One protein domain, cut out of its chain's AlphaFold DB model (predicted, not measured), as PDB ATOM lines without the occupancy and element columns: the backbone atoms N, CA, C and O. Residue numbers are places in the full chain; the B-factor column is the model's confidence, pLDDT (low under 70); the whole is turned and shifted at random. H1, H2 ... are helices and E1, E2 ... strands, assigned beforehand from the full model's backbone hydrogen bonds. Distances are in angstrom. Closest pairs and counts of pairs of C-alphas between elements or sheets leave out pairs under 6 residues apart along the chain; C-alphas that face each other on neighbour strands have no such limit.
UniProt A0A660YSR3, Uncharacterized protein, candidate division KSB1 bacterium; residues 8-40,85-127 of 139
ATOM      1  N   LEU A   8     123.920 174.243 181.298       93.06
ATOM      2  CA  LEU A   8     123.212 173.241 182.089       93.06
ATOM      3  C   LEU A   8     122.919 172.026 181.212       93.06
ATOM      4  O   LEU A   8     122.694 172.162 180.008       93.06
ATOM      5  N   GLY A   9     122.918 170.850 181.827       94.38
ATOM      6  CA  GLY A   9     122.415 169.634 181.210       94.38
ATOM      7  C   GLY A   9     120.890 169.623 181.204       94.38
ATOM      8  O   GLY A   9     120.258 170.094 182.153       94.38
ATOM      9  N   LEU A  10     120.312 169.086 180.131       96.31
ATOM     10  CA  LEU A  10     118.890 168.765 180.054       96.31
ATOM     11  C   LEU A  10     118.690 167.357 180.604       96.31
ATOM     12  O   LEU A  10     119.416 166.439 180.224       96.31
ATOM     13  N   TYR A  11     117.734 167.204 181.512       97.88
ATOM     14  CA  TYR A  11     117.433 165.933 182.152       97.88
ATOM     15  C   TYR A  11     116.009 165.490 181.840       97.88
ATOM     16  O   TYR A  11     115.045 166.231 182.054       97.88
ATOM     17  N   HIS A  12     115.910 164.256 181.362       97.88
ATOM     18  CA  HIS A  12     114.677 163.587 180.987       97.88
ATOM     19  C   HIS A  12     114.493 162.384 181.917       97.88
ATOM     20  O   HIS A  12     114.968 161.298 181.590       97.88
ATOM     21  N   PRO A  13     113.862 162.549 183.099       97.69
ATOM     22  CA  PRO A  13     113.681 161.442 184.044       97.69
ATOM     23  C   PRO A  13     112.975 160.246 183.395       97.69
ATOM     24  O   PRO A  13     113.280 159.099 183.709       97.69
ATOM     25  N   GLU A  14     112.078 160.508 182.444       98.00
ATOM     26  CA  GLU A  14     111.399 159.503 181.629       98.00
ATOM     27  C   GLU A  14     112.339 158.550 180.869       98.00
ATOM     28  O   GLU A  14     111.994 157.383 180.691       98.00
ATOM     29  N   GLU A  15     113.531 158.995 180.461       98.12
ATOM     30  CA  GLU A  15     114.519 158.148 179.772       98.12
ATOM     31  C   GLU A  15     115.240 157.192 180.735       98.12
ATOM     32  O   GLU A  15     115.808 156.190 180.301       98.12
ATOM     33  N   LEU A  16     115.182 157.473 182.042       98.19
ATOM     34  CA  LEU A  16     115.836 156.717 183.115       98.19
ATOM     35  C   LEU A  16     114.815 156.117 184.097       98.19
ATOM     36  O   LEU A  16     115.054 156.071 185.303       98.19
ATOM     37  N   GLU A  17     113.658 155.686 183.583       98.25
ATOM     38  CA  GLU A  17     112.568 155.039 184.342       98.25
ATOM     39  C   GLU A  17     112.106 155.845 185.578       98.25
ATOM     40  O   GLU A  17     111.672 155.287 186.584       98.25
ATOM     41  N   GLY A  18     112.177 157.177 185.503       98.00
ATOM     42  CA  GLY A  18     111.749 158.080 186.571       98.00
ATOM     43  C   GLY A  18     112.819 158.405 187.613       98.00
ATOM     44  O   GLY A  18     112.481 159.036 188.614       98.00
ATOM     45  N   LEU A  19     114.086 158.025 187.395       98.62
ATOM     46  CA  LEU A  19     115.188 158.390 188.289       98.62
ATOM     47  C   LEU A  19     115.222 159.912 188.504       98.62
ATOM     48  O   LEU A  19     115.234 160.690 187.546       98.62
ATOM     49  N   SER A  20     115.287 160.353 189.754       98.38
ATOM     50  CA  SER A  20     115.348 161.768 190.104       98.38
ATOM     51  C   SER A  20     116.671 162.407 189.672       98.38
ATOM     52  O   SER A  20     117.748 161.809 189.772       98.38
ATOM     53  N   VAL A  21     116.625 163.675 189.243       98.31
ATOM     54  CA  VAL A  21     117.843 164.435 188.905       98.31
ATOM     55  C   VAL A  21     118.769 164.575 190.117       98.31
ATOM     56  O   VAL A  21     119.991 164.634 189.977       98.31
ATOM     57  N   SER A  22     118.200 164.567 191.326       98.06
ATOM     58  CA  SER A  22     118.944 164.601 192.584       98.06
ATOM     59  C   SER A  22     119.802 163.351 192.772       98.06
ATOM     60  O   SER A  22     121.001 163.476 193.048       98.06
ATOM     61  N   ARG A  23     119.227 162.159 192.556       98.38
ATOM     62  CA  ARG A  23     119.947 160.882 192.627       98.38
ATOM     63  C   ARG A  23     120.945 160.723 191.483       98.38
ATOM     64  O   ARG A  23     122.067 160.273 191.715       98.38
ATOM     65  N   PHE A  24     120.586 161.161 190.277       98.44
ATOM     66  CA  PHE A  24     121.507 161.202 189.139       98.44
ATOM     67  C   PHE A  24     122.745 162.061 189.443       98.44
ATOM     68  O   PHE A  24     123.877 161.600 189.304       98.44
ATOM     69  N   CYS A  25     122.555 163.289 189.935       97.94
ATOM     70  CA  CYS A  25     123.662 164.176 190.300       97.94
ATOM     71  C   CYS A  25     124.506 163.618 191.452       97.94
ATOM     72  O   CYS A  25     125.718 163.816 191.467       97.94
ATOM     73  N   GLU A  26     123.894 162.930 192.418       97.88
ATOM     74  CA  GLU A  26     124.620 162.237 193.485       97.88
ATOM     75  C   GLU A  26     125.574 161.175 192.925       97.88
ATOM     76  O   GLU A  26     126.748 161.166 193.295       97.88
ATOM     77  N   ALA A  27     125.100 160.340 191.999       98.06
ATOM     78  CA  ALA A  27     125.923 159.325 191.349       98.06
ATOM     79  C   ALA A  27     127.038 159.948 190.495       98.06
ATOM     80  O   ALA A  27     128.187 159.534 190.599       98.06
ATOM     81  N   VAL A  28     126.745 161.010 189.735       97.56
ATOM     82  CA  VAL A  28     127.776 161.757 188.989       97.56
ATOM     83  C   VAL A  28     128.839 162.328 189.931       97.56
ATOM     84  O   VAL A  28     130.028 162.261 189.627       97.56
ATOM     85  N   ARG A  29     128.448 162.841 191.105       97.50
ATOM     86  CA  ARG A  29     129.416 163.317 192.105       97.50
ATOM     87  C   ARG A  29     130.334 162.218 192.620       97.50
ATOM     88  O   ARG A  29     131.502 162.498 192.886       97.50
ATOM     89  N   ALA A  30     129.835 160.990 192.733       97.25
ATOM     90  CA  ALA A  30     130.645 159.842 193.128       97.25
ATOM     91  C   ALA A  30     131.732 159.491 192.092       97.25
ATOM     92  O   ALA A  30     132.758 158.936 192.473       97.25
ATOM     93  N   GLU A  31     131.569 159.883 190.823       96.56
ATOM     94  CA  GLU A  31     132.595 159.736 189.775       96.56
ATOM     95  C   GLU A  31     133.733 160.773 189.879       96.56
ATOM     96  O   GLU A  31     134.695 160.715 189.115       96.56
ATOM     97  N   GLY A  32     133.669 161.707 190.837       92.62
ATOM     98  CA  GLY A  32     134.820 162.533 191.222       92.62
ATOM     99  C   GLY A  32     134.752 164.011 190.838       92.62
ATOM    100  O   GLY A  32     135.759 164.710 190.958       92.62
ATOM    101  N   PHE A  33     133.596 164.532 190.420       89.19
ATOM    102  CA  PHE A  33     133.430 165.971 190.185       89.19
ATOM    103  C   PHE A  33     132.064 166.506 190.590       89.19
ATOM    104  O   PHE A  33     131.094 165.778 190.745       89.19
ATOM    105  N   ASN A  34     131.972 167.824 190.760       90.94
ATOM    106  CA  ASN A  34     130.742 168.432 191.239       90.94
ATOM    107  C   ASN A  34     129.643 168.457 190.163       90.94
ATOM    108  O   ASN A  34     129.856 168.965 189.063       90.94
ATOM    109  N   SER A  35     128.455 167.987 190.535       94.88
ATOM    110  CA  SER A  35     127.210 168.144 189.787       94.88
ATOM    111  C   SER A  35     126.062 168.404 190.766       94.88
ATOM    112  O   SER A  35     125.967 167.763 191.821       94.88
ATOM    113  N   THR A  36     125.208 169.375 190.462       95.44
ATOM    114  CA  THR A  36     124.080 169.793 191.298       95.44
ATOM    115  C   THR A  36     122.790 169.821 190.484       95.44
ATOM    116  O   THR A  36     122.820 170.322 189.357       95.44
ATOM    117  N   PRO A  37     121.665 169.341 191.045       96.88
ATOM    118  CA  PRO A  37     120.365 169.438 190.395       96.88
ATOM    119  C   PRO A  37     119.850 170.882 190.389       96.88
ATOM    120  O   PRO A  37     120.178 171.683 191.271       96.88
ATOM    121  N   GLY A  38     118.998 171.181 189.415       95.06
ATOM    122  CA  GLY A  38     118.322 172.458 189.257       95.06
ATOM    123  C   GLY A  38     119.214 173.599 188.784       95.06
ATOM    124  O   GLY A  38     120.335 173.424 188.301       95.06
ATOM    125  N   CYS A  39     118.670 174.807 188.908       93.44
ATOM    126  CA  CYS A  39     119.312 176.042 188.486       93.44
ATOM    127  C   CYS A  39     118.827 177.233 189.328       93.44
ATOM    128  O   CYS A  39     118.619 177.115 190.537       93.44
ATOM    129  N   ASN A  40     118.679 178.410 188.715       92.06
ATOM    130  CA  ASN A  40     118.038 179.535 189.387       92.06
ATOM    131  C   ASN A  40     116.556 179.217 189.598       92.06
ATOM    132  O   ASN A  40     115.878 178.773 188.668       92.06
ATOM    133  N   GLU A  85     113.637 170.089 188.231       96.25
ATOM    134  CA  GLU A  85     113.721 168.630 188.130       96.25
ATOM    135  C   GLU A  85     114.284 168.158 186.782       96.25
ATOM    136  O   GLU A  85     114.579 166.979 186.605       96.25
ATOM    137  N   ARG A  86     114.430 169.082 185.825       97.00
ATOM    138  CA  ARG A  86     114.802 168.815 184.427       97.00
ATOM    139  C   ARG A  86     116.153 169.397 184.034       97.00
ATOM    140  O   ARG A  86     116.507 169.402 182.856       97.00
ATOM    141  N   THR A  87     116.905 169.926 184.996       96.88
ATOM    142  CA  THR A  87     118.207 170.547 184.745       96.88
ATOM    143  C   THR A  87     119.231 170.147 185.794       96.88
ATOM    144  O   THR A  87     118.888 169.860 186.940       96.88
ATOM    145  N   PHE A  88     120.501 170.126 185.401       96.69
ATOM    146  CA  PHE A  88     121.634 169.927 186.305       96.69
ATOM    147  C   PHE A  88     122.862 170.693 185.817       96.69
ATOM    148  O   PHE A  88     122.974 171.047 184.641       96.69
ATOM    149  N   SER A  89     123.810 170.947 186.713       94.69
ATOM    150  CA  SER A  89     125.059 171.619 186.360       94.69
ATOM    151  C   SER A  89     126.004 170.693 185.596       94.69
ATOM    152  O   SER A  89     126.262 169.572 186.035       94.69
ATOM    153  N   VAL A  90     126.620 171.199 184.532       93.19
ATOM    154  CA  VAL A  90     127.742 170.535 183.858       93.19
ATOM    155  C   VAL A  90     129.035 171.336 184.049       93.19
ATOM    156  O   VAL A  90     128.980 172.543 184.309       93.19
ATOM    157  N   PRO A  91     130.218 170.705 183.934       90.44
ATOM    158  CA  PRO A  91     131.488 171.408 184.053       90.44
ATOM    159  C   PRO A  91     131.608 172.574 183.065       90.44
ATOM    160  O   PRO A  91     131.373 172.438 181.862       90.44
ATOM    161  N   TRP A  92     132.038 173.734 183.564       87.75
ATOM    162  CA  TRP A  92     132.290 174.900 182.724       87.75
ATOM    163  C   TRP A  92     133.701 174.845 182.127       87.75
ATOM    164  O   TRP A  92     134.667 175.374 182.687       87.75
ATOM    165  N   PHE A  93     133.828 174.198 180.969       87.44
ATOM    166  CA  PHE A  93     135.097 174.110 180.252       87.44
ATOM    167  C   PHE A  93     135.484 175.460 179.634       87.44
ATOM    168  O   PHE A  93     134.998 175.853 178.577       87.44
ATOM    169  N   LYS A  94     136.400 176.176 180.292       87.25
ATOM    170  CA  LYS A  94     136.986 177.431 179.776       87.25
ATOM    171  C   LYS A  94     138.088 177.201 178.741       87.25
ATOM    172  O   LYS A  94     138.413 178.095 177.967       87.25
ATOM    173  N   HIS A  95     138.675 176.009 178.755       89.56
ATOM    174  CA  HIS A  95     139.731 175.596 177.844       89.56
ATOM    175  C   HIS A  95     139.325 174.294 177.170       89.56
ATOM    176  O   HIS A  95     138.822 173.384 177.829       89.56
ATOM    177  N   TYR A  96     139.590 174.193 175.873       91.56
ATOM    178  CA  TYR A  96     139.373 172.962 175.133       91.56
ATOM    179  C   TYR A  96     140.513 171.977 175.422       91.56
ATOM    180  O   TYR A  96     141.619 172.118 174.904       91.56
ATOM    181  N   ARG A  97     140.249 171.014 176.310       95.00
ATOM    182  CA  ARG A  97     141.162 169.926 176.683       95.00
ATOM    183  C   ARG A  97     140.433 168.599 176.459       95.00
ATOM    184  O   ARG A  97     139.763 168.138 177.380       95.00
ATOM    185  N   PRO A  98     140.484 168.034 175.243       95.50
ATOM    186  CA  PRO A  98     139.567 166.976 174.826       95.50
ATOM    187  C   PRO A  98     139.645 165.723 175.700       95.50
ATOM    188  O   PRO A  98     138.602 165.192 176.048       95.50
ATOM    189  N   GLN A  99     140.840 165.320 176.139       96.81
ATOM    190  CA  GLN A  99     141.023 164.137 176.989       96.81
ATOM    191  C   GLN A  99     140.302 164.291 178.334       96.81
ATOM    192  O   GLN A  99     139.554 163.418 178.750       96.81
ATOM    193  N   ILE A 100     140.449 165.455 178.973       94.31
ATOM    194  CA  ILE A 100     139.761 165.752 180.234       94.31
ATOM    195  C   ILE A 100     138.249 165.830 179.997       94.31
ATOM    196  O   ILE A 100     137.478 165.267 180.760       94.31
ATOM    197  N   ILE A 101     137.808 166.518 178.939       94.88
ATOM    198  CA  ILE A 101     136.377 166.632 178.601       94.88
ATOM    199  C   ILE A 101     135.752 165.242 178.393       94.88
ATOM    200  O   ILE A 101     134.624 165.013 178.828       94.88
ATOM    201  N   GLU A 102     136.484 164.323 177.769       95.94
ATOM    202  CA  GLU A 102     136.060 162.941 177.549       95.94
ATOM    203  C   GLU A 102     135.906 162.162 178.862       95.94
ATOM    204  O   GLU A 102     134.910 161.462 179.020       95.94
ATOM    205  N   GLU A 103     136.795 162.353 179.844       95.69
ATOM    206  CA  GLU A 103     136.645 161.765 181.188       95.69
ATOM    207  C   GLU A 103     135.339 162.217 181.871       95.69
ATOM    208  O   GLU A 103     134.592 161.393 182.404       95.69
ATOM    209  N   TYR A 104     135.002 163.511 181.798       95.62
ATOM    210  CA  TYR A 104     133.726 164.018 182.324       95.62
ATOM    211  C   TYR A 104     132.525 163.435 181.568       95.62
ATOM    212  O   TYR A 104     131.545 163.026 182.192       95.62
ATOM    213  N   ALA A 105     132.585 163.384 180.234       95.62
ATOM    214  CA  ALA A 105     131.523 162.800 179.416       95.62
ATOM    215  C   ALA A 105     131.313 161.311 179.738       95.62
ATOM    216  O   ALA A 105     130.171 160.860 179.845       95.62
ATOM    217  N   PHE A 106     132.402 160.566 179.951       97.38
ATOM    218  CA  PHE A 106     132.365 159.163 180.346       97.38
ATOM    219  C   PHE A 106     131.651 158.962 181.683       97.38
ATOM    220  O   PHE A 106     130.826 158.062 181.790       97.38
ATOM    221  N   ALA A 107     131.893 159.813 182.677       97.12
ATOM    222  CA  ALA A 107     131.204 159.720 183.960       97.12
ATOM    223  C   ALA A 107     129.682 159.903 183.837       97.12
ATOM    224  O   ALA A 107     128.921 159.091 184.361       97.12
ATOM    225  N   PHE A 108     129.220 160.922 183.097       97.38
ATOM    226  CA  PHE A 108     127.785 161.102 182.837       97.38
ATOM    227  C   PHE A 108     127.193 159.899 182.104       97.38
ATOM    228  O   PHE A 108     126.133 159.403 182.485       97.38
ATOM    229  N   ARG A 109     127.899 159.407 181.081       97.88
ATOM    230  CA  ARG A 109     127.494 158.229 180.314       97.88
ATOM    231  C   ARG A 109     127.396 156.989 181.198       97.88
ATOM    232  O   ARG A 109     126.383 156.307 181.153       97.88
ATOM    233  N   LYS A 110     128.401 156.721 182.030       98.31
ATOM    234  CA  LYS A 110     128.433 155.579 182.949       98.31
ATOM    235  C   LYS A 110     127.242 155.606 183.902       98.31
ATOM    236  O   LYS A 110     126.577 154.586 184.056       98.31
ATOM    237  N   VAL A 111     126.948 156.757 184.507       98.12
ATOM    238  CA  VAL A 111     125.790 156.911 185.401       98.12
ATOM    239  C   VAL A 111     124.481 156.689 184.643       98.12
ATOM    240  O   VAL A 111     123.623 155.948 185.117       98.12
ATOM    241  N   ALA A 112     124.338 157.281 183.454       98.06
ATOM    242  CA  ALA A 112     123.142 157.135 182.629       98.06
ATOM    243  C   ALA A 112     122.944 155.702 182.111       98.06
ATOM    244  O   ALA A 112     121.817 155.239 182.067       98.06
ATOM    245  N   GLU A 113     124.004 154.977 181.751       98.38
ATOM    246  CA  GLU A 113     123.915 153.591 181.265       98.38
ATOM    247  C   GLU A 113     123.667 152.583 182.406       98.38
ATOM    248  O   GLU A 113     123.068 151.535 182.171       98.38
ATOM    249  N   ASN A 114     124.060 152.906 183.646       98.19
ATOM    250  CA  ASN A 114     123.905 152.037 184.826       98.19
ATOM    251  C   ASN A 114     122.827 152.531 185.813       98.19
ATOM    252  O   ASN A 114     122.788 152.112 186.970       98.19
ATOM    253  N   TYR A 115     121.920 153.404 185.366       98.44
ATOM    254  CA  TYR A 115     120.908 154.054 186.210       98.44
ATOM    255  C   TYR A 115     120.024 153.082 187.005       98.44
ATOM    256  O   TYR A 115     119.541 153.427 188.083       98.44
ATOM    257  N   LYS A 116     119.825 151.856 186.506       98.50
ATOM    258  CA  LYS A 116     118.981 150.838 187.147       98.50
ATOM    259  C   LYS A 116     119.454 150.474 188.551       98.50
ATOM    260  O   LYS A 116     118.628 150.236 189.427       98.50
ATOM    261  N   GLU A 117     120.763 150.495 188.791       97.94
ATOM    262  CA  GLU A 117     121.335 150.260 190.123       97.94
ATOM    263  C   GLU A 117     121.021 151.405 191.100       97.94
ATOM    264  O   GLU A 117     121.043 151.226 192.319       97.94
ATOM    265  N   LEU A 118     120.693 152.589 190.578       97.88
ATOM    266  CA  LEU A 118     120.413 153.781 191.373       97.88
ATOM    267  C   LEU A 118     118.954 153.864 191.826       97.88
ATOM    268  O   LEU A 118     118.710 154.465 192.874       97.88
ATOM    269  N   LEU A 119     118.023 153.247 191.083       98.25
ATOM    270  CA  LEU A 119     116.573 153.321 191.318       98.25
ATOM    271  C   LEU A 119     116.182 152.869 192.731       98.25
ATOM    272  O   LEU A 119     115.403 153.537 193.401       98.25
ATOM    273  N   ALA A 120     116.765 151.770 193.225       96.44
ATOM    274  CA  ALA A 120     116.431 151.220 194.543       96.44
ATOM    275  C   ALA A 120     116.771 152.165 195.714       96.44
ATOM    276  O   ALA A 120     116.196 152.044 196.793       96.44
ATOM    277  N   GLY A 121     117.719 153.086 195.512       95.12
ATOM    278  CA  GLY A 121     118.146 154.066 196.512       95.12
ATOM    279  C   GLY A 121     117.617 155.478 196.267       95.12
ATOM    280  O   GLY A 121     118.024 156.396 196.981       95.12
ATOM    281  N   ASP A 122     116.772 155.675 195.256       98.06
ATOM    282  CA  ASP A 122     116.264 156.993 194.905       98.06
ATOM    283  C   ASP A 122     115.208 157.466 195.912       98.06
ATOM    284  O   ASP A 122     114.183 156.823 196.130       98.06
ATOM    285  N   LYS A 123     115.470 158.614 196.541       97.31
ATOM    286  CA  LYS A 123     114.558 159.262 197.499       97.31
ATOM    287  C   LYS A 123     113.677 160.323 196.842       97.31
ATOM    288  O   LYS A 123     112.901 160.976 197.535       97.31
ATOM    289  N   GLY A 124     113.812 160.508 195.530       97.25
ATOM    290  CA  GLY A 124     113.160 161.571 194.792       97.25
ATOM    291  C   GLY A 124     113.874 162.917 194.917       97.25
ATOM    292  O   GLY A 124     114.921 163.076 195.551       97.25
ATOM    293  N   ASN A 125     113.266 163.903 194.270       97.31
ATOM    294  CA  ASN A 125     113.666 165.301 194.313       97.31
ATOM    295  C   ASN A 125     113.174 165.948 195.624       97.31
ATOM    296  O   ASN A 125     112.010 165.748 195.975       97.31
ATOM    297  N   PRO A 126     114.006 166.709 196.366       94.75
ATOM    298  CA  PRO A 126     113.503 167.483 197.499       94.75
ATOM    299  C   PRO A 126     112.511 168.558 197.032       94.75
ATOM    300  O   PRO A 126     112.578 169.010 195.894       94.75
ATOM    301  N   GLU A 127     111.626 169.006 197.929       89.88
ATOM    302  CA  GLU A 127     110.624 170.042 197.616       89.88
ATOM    303  C   GLU A 127     111.257 171.366 197.161       89.88
ATOM    304  O   GLU A 127     110.684 172.088 196.348       89.88
TER     305      GLU A 127
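AT A GLANCE: This is residues 8 to 40 and 85 to 127 of the 139 residues of an uncharacterized protein of candidate division KSB1 bacterium (UniProt A0A660YSR3). A two-strand antiparallel ribbon, E1 and E2, lies near the first residues of middle helix H2, which packs on long H3. Short H1 and H4 sit at one end; residues 94 to 100 stick out at the other. The printed part has 76 residues, with E1 H1 H2 E2 H3 H4 in order, mostly helix. It is compact, radius of gyration of the C-alphas 12.3 A, spans 35 by 28 by 19 A.

HOW THE PARTS SIT: Find E1, residues 8 to 10, antiparallel to E2, residues 87 to 89; N 9 and O 88 are within hydrogen-bond range, 2.8 A. H3, residues 98 to 113, touches H2, residues 21 to 30, with residues 107 to 112 alone; the closest C-alphas, of Phe 108 and Val 28, are 6.2 A apart. Their tilt is steep, 52 degrees. In both, every O i to N i+4 pair is within range.

IN THESE COORDINATES: Find C-alpha 8 at (123.212, 173.241, 182.089); H3 runs 21.6 A to C-alpha 113 at (123.915, 153.591, 181.265). H1 is residues 13 to 16, H4 116 to 119.

THE WHOLE: Residues 41 to 84 are not printed; C-alphas 40 and 85 are 11.8 A apart. No printed residue is under pLDDT 70.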